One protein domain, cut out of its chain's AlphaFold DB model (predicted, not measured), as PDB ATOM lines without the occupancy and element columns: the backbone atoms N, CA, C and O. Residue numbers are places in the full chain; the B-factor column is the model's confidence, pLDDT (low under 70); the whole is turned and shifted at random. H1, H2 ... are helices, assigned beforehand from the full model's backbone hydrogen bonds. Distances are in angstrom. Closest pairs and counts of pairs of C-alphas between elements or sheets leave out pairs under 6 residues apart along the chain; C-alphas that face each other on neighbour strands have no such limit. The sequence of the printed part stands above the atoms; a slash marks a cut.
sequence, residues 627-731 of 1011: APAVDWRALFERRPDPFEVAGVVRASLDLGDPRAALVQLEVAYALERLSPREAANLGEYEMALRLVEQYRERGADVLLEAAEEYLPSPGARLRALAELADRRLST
ATOM      1  N   ALA A 627       5.699  45.496  47.322       72.06
ATOM      2  CA  ALA A 627       5.736  44.931  45.985       72.06
ATOM      3  C   ALA A 627       6.439  45.907  45.018       72.06
ATOM      4  O   ALA A 627       6.027  47.068  44.916       72.06
ATOM      5  N   PRO A 628       7.504  45.490  44.309       77.31
ATOM      6  CA  PRO A 628       8.135  46.340  43.309       77.31
ATOM      7  C   PRO A 628       7.167  46.601  42.148       77.31
ATOM      8  O   PRO A 628       6.551  45.672  41.630       77.31
ATOM      9  N   ALA A 629       7.069  47.858  41.706       79.81
ATOM     10  CA  ALA A 629       6.312  48.202  40.505       79.81
ATOM     11  C   ALA A 629       6.981  47.588  39.267       79.81
ATOM     12  O   ALA A 629       8.182  47.775  39.043       79.81
ATOM     13  N   VAL A 630       6.203  46.876  38.451       87.44
ATOM     14  CA  VAL A 630       6.684  46.226  37.227       87.44
ATOM     15  C   VAL A 630       6.084  46.917  36.005       87.44
ATOM     16  O   VAL A 630       4.868  47.052  35.883       87.44
ATOM     17  N   ASP A 631       6.931  47.321  35.055       89.19
ATOM     18  CA  ASP A 631       6.466  47.746  33.731       89.19
ATOM     19  C   ASP A 631       6.156  46.506  32.882       89.19
ATOM     20  O   ASP A 631       7.002  45.989  32.142       89.19
ATOM     21  N   TRP A 632       4.923  46.012  33.019       89.81
ATOM     22  CA  TRP A 632       4.440  44.835  32.298       89.81
ATOM     23  C   TRP A 632       4.569  44.990  30.781       89.81
ATOM     24  O   TRP A 632       4.932  44.042  30.093       89.81
ATOM     25  N   ARG A 633       4.369  46.194  30.237       87.81
ATOM     26  CA  ARG A 633       4.484  46.414  28.794       87.81
ATOM     27  C   ARG A 633       5.927  46.237  28.325       87.81
ATOM     28  O   ARG A 633       6.179  45.498  27.374       87.81
ATOM     29  N   ALA A 634       6.878  46.877  29.005       89.69
ATOM     30  CA  ALA A 634       8.293  46.759  28.658       89.69
ATOM     31  C   ALA A 634       8.830  45.327  28.836       89.69
ATOM     32  O   ALA A 634       9.734  44.922  28.099       89.69
ATOM     33  N   LEU A 635       8.289  44.563  29.795       88.75
ATOM     34  CA  LEU A 635       8.622  43.151  29.985       88.75
ATOM     35  C   LEU A 635       8.137  42.305  28.799       88.75
ATOM     36  O   LEU A 635       8.947  41.622  28.177       88.75
ATOM     37  N   PHE A 636       6.853  42.388  28.434       88.50
ATOM     38  CA  PHE A 636       6.266  41.553  27.376       88.50
ATOM     39  C   PHE A 636       6.729  41.953  25.958       88.50
ATOM     40  O   PHE A 636       6.859  41.082  25.095       88.50
ATOM     41  N   GLU A 637       7.095  43.222  25.709       87.00
ATOM     42  CA  GLU A 637       7.693  43.675  24.433       87.00
ATOM     43  C   GLU A 637       9.001  42.928  24.084       87.00
ATOM     44  O   GLU A 637       9.342  42.786  22.907       87.00
ATOM     45  N   ARG A 638       9.710  42.388  25.088       86.25
ATOM     46  CA  ARG A 638      10.940  41.593  24.908       86.25
ATOM     47  C   ARG A 638      10.688  40.136  24.517       86.25
ATOM     48  O   ARG A 638      11.650  39.442  24.206       86.25
ATOM     49  N   ARG A 639       9.425  39.688  24.505       80.50
ATOM     50  CA  ARG A 639       9.013  38.282  24.325       80.50
ATOM     51  C   ARG A 639       9.746  37.317  25.278       80.50
ATOM     52  O   ARG A 639      10.439  36.417  24.801       80.50
ATOM     53  N   PRO A 640       9.635  37.534  26.600       80.50
ATOM     54  CA  PRO A 640      10.256  36.684  27.610       80.50
ATOM     55  C   PRO A 640       9.651  35.278  27.607       80.50
ATOM     56  O   PRO A 640       8.565  35.048  27.068       80.50
ATOM     57  N   ASP A 641      10.356  34.344  28.239       85.88
ATOM     58  CA  ASP A 641       9.826  33.010  28.498       85.88
ATOM     59  C   ASP A 641       8.644  33.086  29.500       85.88
ATOM     60  O   ASP A 641       8.729  33.840  30.474       85.88
ATOM     61  N   PRO A 642       7.535  32.342  29.307       87.50
ATOM     62  CA  PRO A 642       6.397  32.370  30.230       87.50
ATOM     63  C   PRO A 642       6.757  32.059  31.692       87.50
ATOM     64  O   PRO A 642       6.190  32.679  32.593       87.50
ATOM     65  N   PHE A 643       7.723  31.166  31.944       87.50
ATOM     66  CA  PHE A 643       8.190  30.855  33.299       87.50
ATOM     67  C   PHE A 643       8.968  32.023  33.914       87.50
ATOM     68  O   PHE A 643       8.857  32.275  35.114       87.50
ATOM     69  N   GLU A 644       9.717  32.779  33.105       88.56
ATOM     70  CA  GLU A 644      10.382  34.006  33.560       88.56
ATOM     71  C   GLU A 644       9.343  35.035  34.021       88.56
ATOM     72  O   GLU A 644       9.461  35.593  35.113       88.56
ATOM     73  N   VAL A 645       8.281  35.234  33.232       88.94
ATOM     74  CA  VAL A 645       7.180  36.136  33.598       88.94
ATOM     75  C   VAL A 645       6.487  35.663  34.875       88.94
ATOM     76  O   VAL A 645       6.287  36.470  35.780       88.94
ATOM     77  N   ALA A 646       6.175  34.370  34.997       90.44
ATOM     78  CA  ALA A 646       5.575  33.805  36.206       90.44
ATOM     79  C   ALA A 646       6.455  34.030  37.456       90.44
ATOM     80  O   ALA A 646       5.945  34.351  38.534       90.44
ATOM     81  N   GLY A 647       7.782  33.933  37.310       89.69
ATOM     82  CA  GLY A 647       8.747  34.268  38.359       89.69
ATOM     83  C   GLY A 647       8.702  35.745  38.766       89.69
ATOM     84  O   GLY A 647       8.655  36.051  39.960       89.69
ATOM     85  N   VAL A 648       8.646  36.663  37.795       90.94
ATOM     86  CA  VAL A 648       8.508  38.111  38.055       90.94
ATOM     87  C   VAL A 648       7.181  38.421  38.748       90.94
ATOM     88  O   VAL A 648       7.164  39.161  39.730       90.94
ATOM     89  N   VAL A 649       6.080  37.809  38.301       91.31
ATOM     90  CA  VAL A 649       4.757  37.964  38.921       91.31
ATOM     91  C   VAL A 649       4.803  37.582  40.398       91.31
ATOM     92  O   VAL A 649       4.437  38.398  41.244       91.31
ATOM     93  N   ARG A 650       5.355  36.408  40.730       90.56
ATOM     94  CA  ARG A 650       5.509  35.935  42.117       90.56
ATOM     95  C   ARG A 650       6.408  36.815  42.987       90.56
ATOM     96  O   ARG A 650       6.226  36.842  44.205       90.56
ATOM     97  N   ALA A 651       7.372  37.512  42.393       87.75
ATOM     98  CA  ALA A 651       8.219  38.478  43.090       87.75
ATOM     99  C   ALA A 651       7.543  39.850  43.295       87.75
ATOM    100  O   ALA A 651       7.999  40.635  44.122       87.75
ATOM    101  N   SER A 652       6.460  40.135  42.564       88.56
ATOM    102  CA  SER A 652       5.745  41.424  42.546       88.56
ATOM    103  C   SER A 652       4.410  41.421  43.304       88.56
ATOM    104  O   SER A 652       3.583  42.315  43.125       88.56
ATOM    105  N   LEU A 653       4.155  40.389  44.110       88.88
ATOM    106  CA  LEU A 653       2.888  40.237  44.822       88.88
ATOM    107  C   LEU A 653       2.781  41.233  45.977       88.88
ATOM    108  O   LEU A 653       3.644  41.270  46.852       88.88
ATOM    109  N   ASP A 654       1.673  41.969  46.020       85.31
ATOM    110  CA  ASP A 654       1.248  42.706  47.209       85.31
ATOM    111  C   ASP A 654       0.297  41.836  48.029       85.31
ATOM    112  O   ASP A 654      -0.889  41.708  47.715       85.31
ATOM    113  N   LEU A 655       0.818  41.235  49.096       83.56
ATOM    114  CA  LEU A 655       0.018  40.389  49.972       83.56
ATOM    115  C   LEU A 655      -1.017  41.193  50.767       83.56
ATOM    116  O   LEU A 655      -2.004  40.596  51.182       83.56
ATOM    117  N   GLY A 656      -0.858  42.510  50.950       78.38
ATOM    118  CA  GLY A 656      -1.850  43.374  51.606       78.38
ATOM    119  C   GLY A 656      -3.166  43.474  50.834       78.38
ATOM    120  O   GLY A 656      -4.226  43.712  51.426       78.38
ATOM    121  N   ASP A 657      -3.122  43.193  49.532       83.50
ATOM    122  CA  ASP A 657      -4.295  43.048  48.687       83.50
ATOM    123  C   ASP A 657      -4.440  41.616  48.140       83.50
ATOM    124  O   ASP A 657      -4.152  41.353  46.968       83.50
ATOM    125  N   PRO A 658      -4.932  40.663  48.962       85.06
ATOM    126  CA  PRO A 658      -5.083  39.260  48.582       85.06
ATOM    127  C   PRO A 658      -5.882  39.045  47.297       85.06
ATOM    128  O   PRO A 658      -5.685  38.044  46.622       85.06
ATOM    129  N   ARG A 659      -6.771  39.968  46.925       84.44
ATOM    130  CA  ARG A 659      -7.527  39.862  45.676       84.44
ATOM    131  C   ARG A 659      -6.667  40.130  44.448       84.44
ATOM    132  O   ARG A 659      -6.635  39.305  43.543       84.44
ATOM    133  N   ALA A 660      -5.947  41.248  44.439       89.00
ATOM    134  CA  ALA A 660      -4.996  41.553  43.377       89.00
ATOM    135  C   ALA A 660      -3.903  40.474  43.290       89.00
ATOM    136  O   ALA A 660      -3.580  40.007  42.198       89.00
ATOM    137  N   ALA A 661      -3.386  40.032  44.443       90.44
ATOM    138  CA  ALA A 661      -2.394  38.964  44.513       90.44
ATOM    139  C   ALA A 661      -2.924  37.623  43.984       90.44
ATOM    140  O   ALA A 661      -2.183  36.911  43.311       90.44
ATOM    141  N   LEU A 662      -4.197  37.289  44.235       90.12
ATOM    142  CA  LEU A 662      -4.821  36.081  43.697       90.12
ATOM    143  C   LEU A 662      -4.855  36.100  42.166       90.12
ATOM    144  O   LEU A 662      -4.429  35.131  41.550       90.12
ATOM    145  N   VAL A 663      -5.313  37.202  41.561       90.75
ATOM    146  CA  VAL A 663      -5.373  37.341  40.094       90.75
ATOM    147  C   VAL A 663      -3.974  37.252  39.486       90.75
ATOM    148  O   VAL A 663      -3.767  36.547  38.503       90.75
ATOM    149  N   GLN A 664      -2.978  37.903  40.095       93.00
ATOM    150  CA  GLN A 664      -1.581  37.784  39.668       93.00
ATOM    151  C   GLN A 664      -1.069  36.339  39.756       93.00
ATOM    152  O   GLN A 664      -0.487  35.829  38.803       93.00
ATOM    153  N   LEU A 665      -1.298  35.651  40.873       93.12
ATOM    154  CA  LEU A 665      -0.910  34.248  41.023       93.12
ATOM    155  C   LEU A 665      -1.627  33.347  40.011       93.12
ATOM    156  O   LEU A 665      -1.012  32.433  39.467       93.12
ATOM    157  N   GLU A 666      -2.892  33.625  39.703       91.19
ATOM    158  CA  GLU A 666      -3.640  32.909  38.673       91.19
ATOM    159  C   GLU A 666      -3.007  33.093  37.284       91.19
ATOM    160  O   GLU A 666      -2.843  32.108  36.560       91.19
ATOM    161  N   VAL A 667      -2.547  34.308  36.946       92.31
ATOM    162  CA  VAL A 667      -1.732  34.549  35.741       92.31
ATOM    163  C   VAL A 667      -0.459  33.704  35.768       92.31
ATOM    164  O   VAL A 667      -0.149  33.055  34.772       92.31
ATOM    165  N   ALA A 668       0.274  33.684  36.886       92.19
ATOM    166  CA  ALA A 668       1.521  32.926  36.997       92.19
ATOM    167  C   ALA A 668       1.303  31.426  36.728       92.19
ATOM    168  O   ALA A 668       1.992  30.848  35.891       92.19
ATOM    169  N   TYR A 669       0.289  30.821  37.353       89.81
ATOM    170  CA  TYR A 669      -0.063  29.417  37.116       89.81
ATOM    171  C   TYR A 669      -0.585  29.152  35.700       89.81
ATOM    172  O   TYR A 669      -0.368  28.070  35.154       89.81
ATOM    173  N   ALA A 670      -1.291  30.109  35.093       87.62
ATOM    174  CA  ALA A 670      -1.745  29.975  33.715       87.62
ATOM    175  C   ALA A 670      -0.565  30.001  32.727       87.62
ATOM    176  O   ALA A 670      -0.531  29.183  31.809       87.62
ATOM    177  N   LEU A 671       0.418  30.882  32.948       87.81
ATOM    178  CA  LEU A 671       1.629  30.998  32.129       87.81
ATOM    179  C   LEU A 671       2.473  29.716  32.145       87.81
ATOM    180  O   LEU A 671       2.939  29.282  31.094       87.81
ATOM    181  N   GLU A 672       2.625  29.083  33.309       87.06
ATOM    182  CA  GLU A 672       3.400  27.840  33.476       87.06
ATOM    183  C   GLU A 672       2.787  26.637  32.749       87.06
ATOM    184  O   GLU A 672       3.475  25.658  32.464       87.06
ATOM    185  N   ARG A 673       1.493  26.709  32.422       81.19
ATOM    186  CA  ARG A 673       0.754  25.651  31.725       81.19
ATOM    187  C   ARG A 673       0.647  25.859  30.218       81.19
ATOM    188  O   ARG A 673       0.079  25.006  29.535       81.19
ATOM    189  N   LEU A 674       1.170  26.966  29.690       82.38
ATOM    190  CA  LEU A 674       1.107  27.253  28.261       82.38
ATOM    191  C   LEU A 674       1.939  26.260  27.453       82.38
ATOM    192  O   LEU A 674       3.123  26.045  27.717       82.38
ATOM    193  N   SER A 675       1.354  25.714  26.386       75.31
ATOM    194  CA  SER A 675       2.148  24.984  25.401       75.31
ATOM    195  C   SER A 675       3.078  25.937  24.628       75.31
ATOM    196  O   SER A 675       2.768  27.123  24.468       75.31
ATOM    197  N   PRO A 676       4.174  25.441  24.018       68.69
ATOM    198  CA  PRO A 676       5.077  26.271  23.214       68.69
ATOM    199  C   PRO A 676       4.406  27.024  22.048       68.69
ATOM    200  O   PRO A 676       4.959  27.998  21.544       68.69
ATOM    201  N   ARG A 677       3.226  26.575  21.585       66.50
ATOM    202  CA  ARG A 677       2.431  27.271  20.556       66.50
ATOM    203  C   ARG A 677       1.545  28.374  21.138       66.50
ATOM    204  O   ARG A 677       1.355  29.386  20.470       66.50
ATOM    205  N   GLU A 678       1.015  28.191  22.343       69.38
ATOM    206  CA  GLU A 678       0.159  29.170  23.033       69.38
ATOM    207  C   GLU A 678       0.986  30.285  23.683       69.38
ATOM    208  O   GLU A 678       0.571  31.443  23.678       69.38
ATOM    209  N   ALA A 679       2.219  29.978  24.099       66.75
ATOM    210  CA  ALA A 679       3.218  30.945  24.557       66.75
ATOM    211  C   ALA A 679       3.540  32.051  23.526       66.75
ATOM    212  O   ALA A 679       4.135  33.067  23.867       66.75
ATOM    213  N   ALA A 680       3.137  31.891  22.259       64.25
ATOM    214  CA  ALA A 680       3.276  32.925  21.236       64.25
ATOM    215  C   ALA A 680       2.253  34.073  21.369       64.25
ATOM    216  O   ALA A 680       2.429  35.101  20.711       64.25
ATOM    217  N   ASN A 681       1.200  33.918  22.182       70.69
ATOM    218  CA  ASN A 681       0.080  34.859  22.270       70.69
ATOM    219  C   ASN A 681      -0.194  35.304  23.719       70.69
ATOM    220  O   ASN A 681      -1.268  35.095  24.269       70.69
ATOM    221  N   LEU A 682       0.803  35.944  24.337       81.88
ATOM    222  CA  LEU A 682       0.792  36.352  25.750       81.88
ATOM    223  C   LEU A 682      -0.049  37.608  26.078       81.88
ATOM    224  O   LEU A 682      -0.085  38.041  27.229       81.88
ATOM    225  N   GLY A 683      -0.697  38.222  25.082       84.56
ATOM    226  CA  GLY A 683      -1.330  39.541  25.218       84.56
ATOM    227  C   GLY A 683      -2.485  39.604  26.224       84.56
ATOM    228  O   GLY A 683      -2.699  40.647  26.838       84.56
ATOM    229  N   GLU A 684      -3.202  38.499  26.431       87.94
ATOM    230  CA  GLU A 684      -4.295  38.409  27.413       87.94
ATOM    231  C   GLU A 684      -3.756  38.468  28.853       87.94
ATOM    232  O   GLU A 684      -4.274  39.222  29.677       87.94
ATOM    233  N   TYR A 685      -2.645  37.778  29.132       90.25
ATOM    234  CA  TYR A 685      -1.967  37.815  30.432       90.25
ATOM    235  C   TYR A 685      -1.328  39.178  30.715       90.25
ATOM    236  O   TYR A 685      -1.425  39.679  31.835       90.25
ATOM    237  N   GLU A 686      -0.723  39.812  29.701       92.00
ATOM    238  CA  GLU A 686      -0.237  41.194  29.820       92.00
ATOM    239  C   GLU A 686      -1.391  42.136  30.195       92.00
ATOM    240  O   GLU A 686      -1.257  42.960  31.101       92.00
ATOM    241  N   MET A 687      -2.537  42.012  29.514       93.00
ATOM    242  CA  MET A 687      -3.704  42.849  29.776       93.00
ATOM    243  C   MET A 687      -4.231  42.652  31.198       93.00
ATOM    244  O   MET A 687      -4.455  43.643  31.893       93.00
ATOM    245  N   ALA A 688      -4.367  41.404  31.656       92.12
ATOM    246  CA  ALA A 688      -4.803  41.096  33.015       92.12
ATOM    247  C   ALA A 688      -3.881  41.734  34.070       92.12
ATOM    248  O   ALA A 688      -4.353  42.451  34.951       92.12
ATOM    249  N   LEU A 689      -2.558  41.570  33.938       93.00
ATOM    250  CA  LEU A 689      -1.583  42.167  34.861       93.00
ATOM    251  C   LEU A 689      -1.642  43.701  34.853       93.00
ATOM    252  O   LEU A 689      -1.588  44.337  35.905       93.00
ATOM    253  N   ARG A 690      -1.826  44.318  33.682       92.69
ATOM    254  CA  ARG A 690      -1.976  45.776  33.563       92.69
ATOM    255  C   ARG A 690      -3.269  46.294  34.183       92.69
ATOM    256  O   ARG A 690      -3.265  47.387  34.746       92.69
ATOM    257  N   LEU A 691      -4.362  45.542  34.078       93.94
ATOM    258  CA  LEU A 691      -5.622  45.873  34.741       93.94
ATOM    259  C   LEU A 691      -5.480  45.793  36.266       93.94
ATOM    260  O   LEU A 691      -5.986  46.677  36.953       93.94
ATOM    261  N   VAL A 692      -4.724  44.819  36.786       91.19
ATOM    262  CA  VAL A 692      -4.388  44.739  38.218       91.19
ATOM    263  C   VAL A 692      -3.569  45.951  38.678       91.19
ATOM    264  O   VAL A 692      -3.878  46.529  39.719       91.19
ATOM    265  N   GLU A 693      -2.574  46.406  37.913       89.50
ATOM    266  CA  GLU A 693      -1.835  47.629  38.281       89.50
ATOM    267  C   GLU A 693      -2.728  48.875  38.251       89.50
ATOM    268  O   GLU A 693      -2.714  49.681  39.178       89.50
ATOM    269  N   GLN A 694      -3.581  49.019  37.231       88.94
ATOM    270  CA  GLN A 694      -4.538  50.130  37.184       88.94
ATOM    271  C   GLN A 694      -5.547  50.075  38.332       88.94
ATOM    272  O   GLN A 694      -5.978  51.121  38.823       88.94
ATOM    273  N   TYR A 695      -5.934  48.872  38.760       90.38
ATOM    274  CA  TYR A 695      -6.751  48.672  39.946       90.38
ATOM    275  C   TYR A 695      -6.038  49.194  41.195       90.38
ATOM    276  O   TYR A 695      -6.632  49.986  41.921       90.38
ATOM    277  N   ARG A 696      -4.762  48.852  41.403       84.62
ATOM    278  CA  ARG A 696      -3.972  49.368  42.534       84.62
ATOM    279  C   ARG A 696      -3.867  50.893  42.537       84.62
ATOM    280  O   ARG A 696      -3.958  51.509  43.593       84.62
ATOM    281  N   GLU A 697      -3.727  51.509  41.365       85.00
ATOM    282  CA  GLU A 697      -3.649  52.969  41.235       85.00
ATOM    283  C   GLU A 697      -4.986  53.680  41.496       85.00
ATOM    284  O   GLU A 697      -5.006  54.795  42.021       85.00
ATOM    285  N   ARG A 698      -6.110  53.081  41.078       85.62
ATOM    286  CA  ARG A 698      -7.422  53.756  41.017       85.62
ATOM    287  C   ARG A 698      -8.438  53.263  42.044       85.62
ATOM    288  O   ARG A 698      -9.453  53.929  42.235       85.62
ATOM    289  N   GLY A 699      -8.211  52.101  42.649       78.94
ATOM    290  CA  GLY A 699      -9.121  51.442  43.587       78.94
ATOM    291  C   GLY A 699     -10.471  51.037  42.985       78.94
ATOM    292  O   GLY A 699     -11.459  50.964  43.709       78.94
ATOM    293  N   ALA A 700     -10.557  50.843  41.665       83.50
ATOM    294  CA  ALA A 700     -11.818  50.571  40.974       83.50
ATOM    295  C   ALA A 700     -12.012  49.065  40.728       83.50
ATOM    296  O   ALA A 700     -11.444  48.528  39.780       83.50
ATOM    297  N   ASP A 701     -12.841  48.404  41.542       80.12
ATOM    298  CA  ASP A 701     -13.034  46.939  41.521       80.12
ATOM    299  C   ASP A 701     -13.426  46.366  40.145       80.12
ATOM    300  O   ASP A 701     -13.027  45.253  39.813       80.12
ATOM    301  N   VAL A 702     -14.112  47.141  39.296       85.75
ATOM    302  CA  VAL A 702     -14.447  46.756  37.907       85.75
ATOM    303  C   VAL A 702     -13.216  46.414  37.052       85.75
ATOM    304  O   VAL A 702     -13.308  45.651  36.094       85.75
ATOM    305  N   LEU A 703     -12.044  46.968  37.378       90.38
ATOM    306  CA  LEU A 703     -10.794  46.649  36.682       90.38
ATOM    307  C   LEU A 703     -10.284  45.260  37.058       90.38
ATOM    308  O   LEU A 703      -9.775  44.546  36.197       90.38
ATOM    309  N   LEU A 704     -10.443  44.875  38.325       87.06
ATOM    310  CA  LEU A 704     -10.090  43.540  38.785       87.06
ATOM    311  C   LEU A 704     -11.050  42.495  38.198       87.06
ATOM    312  O   LEU A 704     -10.597  41.456  37.738       87.06
ATOM    313  N   GLU A 705     -12.345  42.814  38.110       85.06
ATOM    314  CA  GLU A 705     -13.334  41.983  37.405       85.06
ATOM    315  C   GLU A 705     -12.942  41.741  35.948       85.06
ATOM    316  O   GLU A 705     -12.899  40.603  35.491       85.06
ATOM    317  N   ALA A 706     -12.594  42.812  35.232       88.94
ATOM    318  CA  ALA A 706     -12.152  42.711  33.850       88.94
ATOM    319  C   ALA A 706     -10.863  41.882  33.716       88.94
ATOM    320  O   ALA A 706     -10.688  41.211  32.705       88.94
ATOM    321  N   ALA A 707      -9.964  41.910  34.709       90.06
ATOM    322  CA  ALA A 707      -8.767  41.072  34.719       90.06
ATOM    323  C   ALA A 707      -9.110  39.582  34.898       90.06
ATOM    324  O   ALA A 707      -8.548  38.744  34.195       90.06
ATOM    325  N   GLU A 708     -10.054  39.259  35.788       86.38
ATOM    326  CA  GLU A 708     -10.536  37.887  36.007       86.38
ATOM    327  C   GLU A 708     -11.215  37.300  34.755       86.38
ATOM    328  O   GLU A 708     -11.074  36.108  34.486       86.38
ATOM    329  N   GLU A 709     -11.882  38.117  33.930       86.62
ATOM    330  CA  GLU A 709     -12.487  37.657  32.666       86.62
ATOM    331  C   GLU A 709     -11.464  37.099  31.657       86.62
ATOM    332  O   GLU A 709     -11.810  36.226  30.858       86.62
ATOM    333  N   TYR A 710     -10.199  37.539  31.713       84.69
ATOM    334  CA  TYR A 710      -9.113  36.983  30.891       84.69
ATOM    335  C   TYR A 710      -8.567  35.651  31.431       84.69
ATOM    336  O   TYR A 710      -7.775  34.997  30.751       84.69
ATOM    337  N   LEU A 711      -8.968  35.228  32.636       82.00
ATOM    338  CA  LEU A 711      -8.397  34.083  33.352       82.00
ATOM    339  C   LEU A 711      -9.474  33.069  33.781       82.00
ATOM    340  O   LEU A 711      -9.671  32.827  34.965       82.00
ATOM    341  N   PRO A 712     -10.181  32.398  32.856       66.06
ATOM    342  CA  PRO A 712     -11.249  31.468  33.220       66.06
ATOM    343  C   PRO A 712     -10.716  30.078  33.627       66.06
ATOM    344  O   PRO A 712     -11.305  29.065  33.245       66.06
ATOM    345  N   SER A 713      -9.593  29.984  34.356       75.31
ATOM    346  CA  SER A 713      -8.945  28.707  34.701       75.31
ATOM    347  C   SER A 713      -9.169  28.314  36.171       75.31
ATOM    348  O   SER A 713      -8.313  28.565  37.021       75.31
ATOM    349  N   PRO A 714     -10.261  27.582  36.488       70.81
ATOM    350  CA  PRO A 714     -10.533  27.034  37.818       70.81
ATOM    351  C   PRO A 714      -9.337  26.409  38.540       70.81
ATOM    352  O   PRO A 714      -9.152  26.621  39.734       70.81
ATOM    353  N   GLY A 715      -8.516  25.634  37.823       73.69
ATOM    354  CA  GLY A 715      -7.360  24.960  38.408       73.69
ATOM    355  C   GLY A 715      -6.235  25.925  38.786       73.69
ATOM    356  O   GLY A 715      -5.608  25.743  39.826       73.69
ATOM    357  N   ALA A 716      -5.999  26.959  37.972       80.00
ATOM    358  CA  ALA A 716      -5.027  28.002  38.291       80.00
ATOM    359  C   ALA A 716      -5.503  28.837  39.486       80.00
ATOM    360  O   ALA A 716      -4.718  29.064  40.400       80.00
ATOM    361  N   ARG A 717      -6.797  29.188  39.544       83.44
ATOM    362  CA  ARG A 717      -7.395  29.907  40.682       83.44
ATOM    363  C   ARG A 717      -7.253  29.151  42.005       83.44
ATOM    364  O   ARG A 717      -6.896  29.752  43.012       83.44
ATOM    365  N   LEU A 718      -7.502  27.837  42.016       79.06
ATOM    366  CA  LEU A 718      -7.372  27.010  43.225       79.06
ATOM    367  C   LEU A 718      -5.915  26.934  43.717       79.06
ATOM    368  O   LEU A 718      -5.667  27.100  44.911       79.06
ATOM    369  N   ARG A 719      -4.946  26.755  42.808       80.88
ATOM    370  CA  ARG A 719      -3.510  26.769  43.150       80.88
ATOM    371  C   ARG A 719      -3.035  28.147  43.602       80.88
ATOM    372  O   ARG A 719      -2.292  28.253  44.572       80.88
ATOM    373  N   ALA A 720      -3.507  29.199  42.939       87.19
ATOM    374  CA  ALA A 720      -3.249  30.580  43.316       87.19
ATOM    375  C   ALA A 720      -3.780  30.886  44.721       87.19
ATOM    376  O   ALA A 720      -3.082  31.518  45.507       87.19
ATOM    377  N   LEU A 721      -4.978  30.399  45.062       85.94
ATOM    378  CA  LEU A 721      -5.556  30.562  46.395       85.94
ATOM    379  C   LEU A 721      -4.728  29.839  47.464       85.94
ATOM    380  O   LEU A 721      -4.472  30.425  48.514       85.94
ATOM    381  N   ALA A 722      -4.275  28.614  47.186       80.94
ATOM    382  CA  ALA A 722      -3.394  27.872  48.087       80.94
ATOM    383  C   ALA A 722      -2.033  28.572  48.274       80.94
ATOM    384  O   ALA A 722      -1.617  28.813  49.405       80.94
ATOM    385  N   GLU A 723      -1.367  28.993  47.191       85.38
ATOM    386  CA  GLU A 723      -0.088  29.716  47.283       85.38
ATOM    387  C   GLU A 723      -0.238  31.072  47.987       85.38
ATOM    388  O   GLU A 723       0.631  31.462  48.769       85.38
ATOM    389  N   LEU A 724      -1.334  31.795  47.738       87.12
ATOM    390  CA  LEU A 724      -1.628  33.053  48.416       87.12
ATOM    391  C   LEU A 724      -1.758  32.843  49.921       87.12
ATOM    392  O   LEU A 724      -1.161  33.593  50.697       87.12
ATOM    393  N   ALA A 725      -2.528  31.831  50.321       81.44
ATOM    394  CA  ALA A 725      -2.687  31.481  51.717       81.44
ATOM    395  C   ALA A 725      -1.310  31.194  52.338       81.44
ATOM    396  O   ALA A 725      -0.986  31.760  53.385       81.44
ATOM    397  N   ASP A 726      -0.485  30.354  51.706       77.75
ATOM    398  CA  ASP A 726       0.848  29.979  52.200       77.75
ATOM    399  C   ASP A 726       1.783  31.186  52.354       77.75
ATOM    400  O   ASP A 726       2.432  31.371  53.385       77.75
ATOM    401  N   ARG A 727       1.838  32.054  51.337       80.25
ATOM    402  CA  ARG A 727       2.691  33.251  51.357       80.25
ATOM    403  C   ARG A 727       2.311  34.208  52.475       80.25
ATOM    404  O   ARG A 727       3.201  34.798  53.083       80.25
ATOM    405  N   ARG A 728       1.013  34.320  52.771       79.81
ATOM    406  CA  ARG A 728       0.498  35.129  53.881       79.81
ATOM    407  C   ARG A 728       0.859  34.577  55.267       79.81
ATOM    408  O   ARG A 728       0.684  35.316  56.225       79.81
ATOM    409  N   LEU A 729       1.387  33.352  55.383       65.88
ATOM    410  CA  LEU A 729       1.989  32.835  56.626       65.88
ATOM    411  C   LEU A 729       3.510  32.903  56.646       65.88
ATOM    412  O   LEU A 729       4.095  33.072  57.701       65.88
ATOM    413  N   SER A 730       4.176  32.729  55.503       58.62
ATOM    414  CA  SER A 730       5.638  32.536  55.433       58.62
ATOM    415  C   SER A 730       6.501  33.725  55.897       58.62
ATOM    416  O   SER A 730       7.730  33.683  55.793       58.62
ATOM    417  N   THR A 731       5.891  34.796  56.399       54.78
ATOM    418  CA  THR A 731       6.603  35.943  56.950       54.78
ATOM    419  C   THR A 731       7.161  35.595  58.332       54.78
ATOM    420  O   THR A 731       6.434  35.120  59.197       54.78
TER     421      THR A 731
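This is residues 627 to 731 of the 1011 residues of an uncharacterized protein of Planctomycetes bacterium (UniProt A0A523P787). H2, H3, H4 and H5 make a small bundle in which each helix runs opposite to the one before it, with H3 at the core. H6 crosses H3, and the short H1 packs on H4. The printed part has 105 residues with six named helices, H1 to H6 in order along the chain, and no named strand; its class is all helix. It is compact, with a radius of gyration of the C-alphas of 12.7 A, and rounded, spanning 35 by 27 by 24 A.

Begin at Ala 627 and go on to C-alpha 632 at (4.440, 44.835, 32.298), where H1, residues 632 to 636, begins. Next comes H2, residues 642 to 651, 14.4 A from first to last C-alpha. Find C-alpha 658 at (-5.083, 39.260, 48.582); from there H3, residues 658 to 672, runs 20.8 A. H4, residues 683 to 698, is the longest helix, with 16 residues over 22.1 A. After it come H5, residues 701 to 709, 12.8 A long, and H6, residues 714 to 727, 19.9 A long, which ends at C-alpha 727 at (2.691, 33.251, 51.357).

Start from H3, the hub, which touches four other helices. H2 and H3 form a helical hairpin at a shallow tilt of 22 degrees; their closest C-alphas, those of Ala 646 and Ala 668, are 4.2 A apart. H3 and H4 form another, at 14 degrees, with the C-alphas of Ala 660 and Val 692 closest at 6.1 A. H6 touches H3 at a steep tilt of 58 degrees, opposite ways; look at the C-alphas of Leu 665 and Ala 720, the closest, 4.9 A apart. H3 touches H5 with residues 660 to 663 alone, the same way at a shallow tilt of 21 degrees, and the C-alphas of Val 663 and Glu 708 come closest at 6.6 A. H4 and H5 form a third helical hairpin, at 13 degrees, with the C-alphas of Ala 688 and Ala 707 closest at 4.3 A. H4 touches H1 with residues 686 to 690 alone; the closest C-alphas are those of Trp 632 and Glu 686, 6.4 A apart. H1 and H2 are near each other, while H2 and H4, for instance, are apart. In the six helices every O i to N i+4 pair is within hydrogen-bond range.

The two C-alphas farthest apart are those of Arg 677 and Thr 731, 37.6 A. The printed part has no cut, and no link is long. Look in the B-factor column for a mean pLDDT of the printed part of 84.0; residues 676 to 680, 712 and 729 to 731 are under 70.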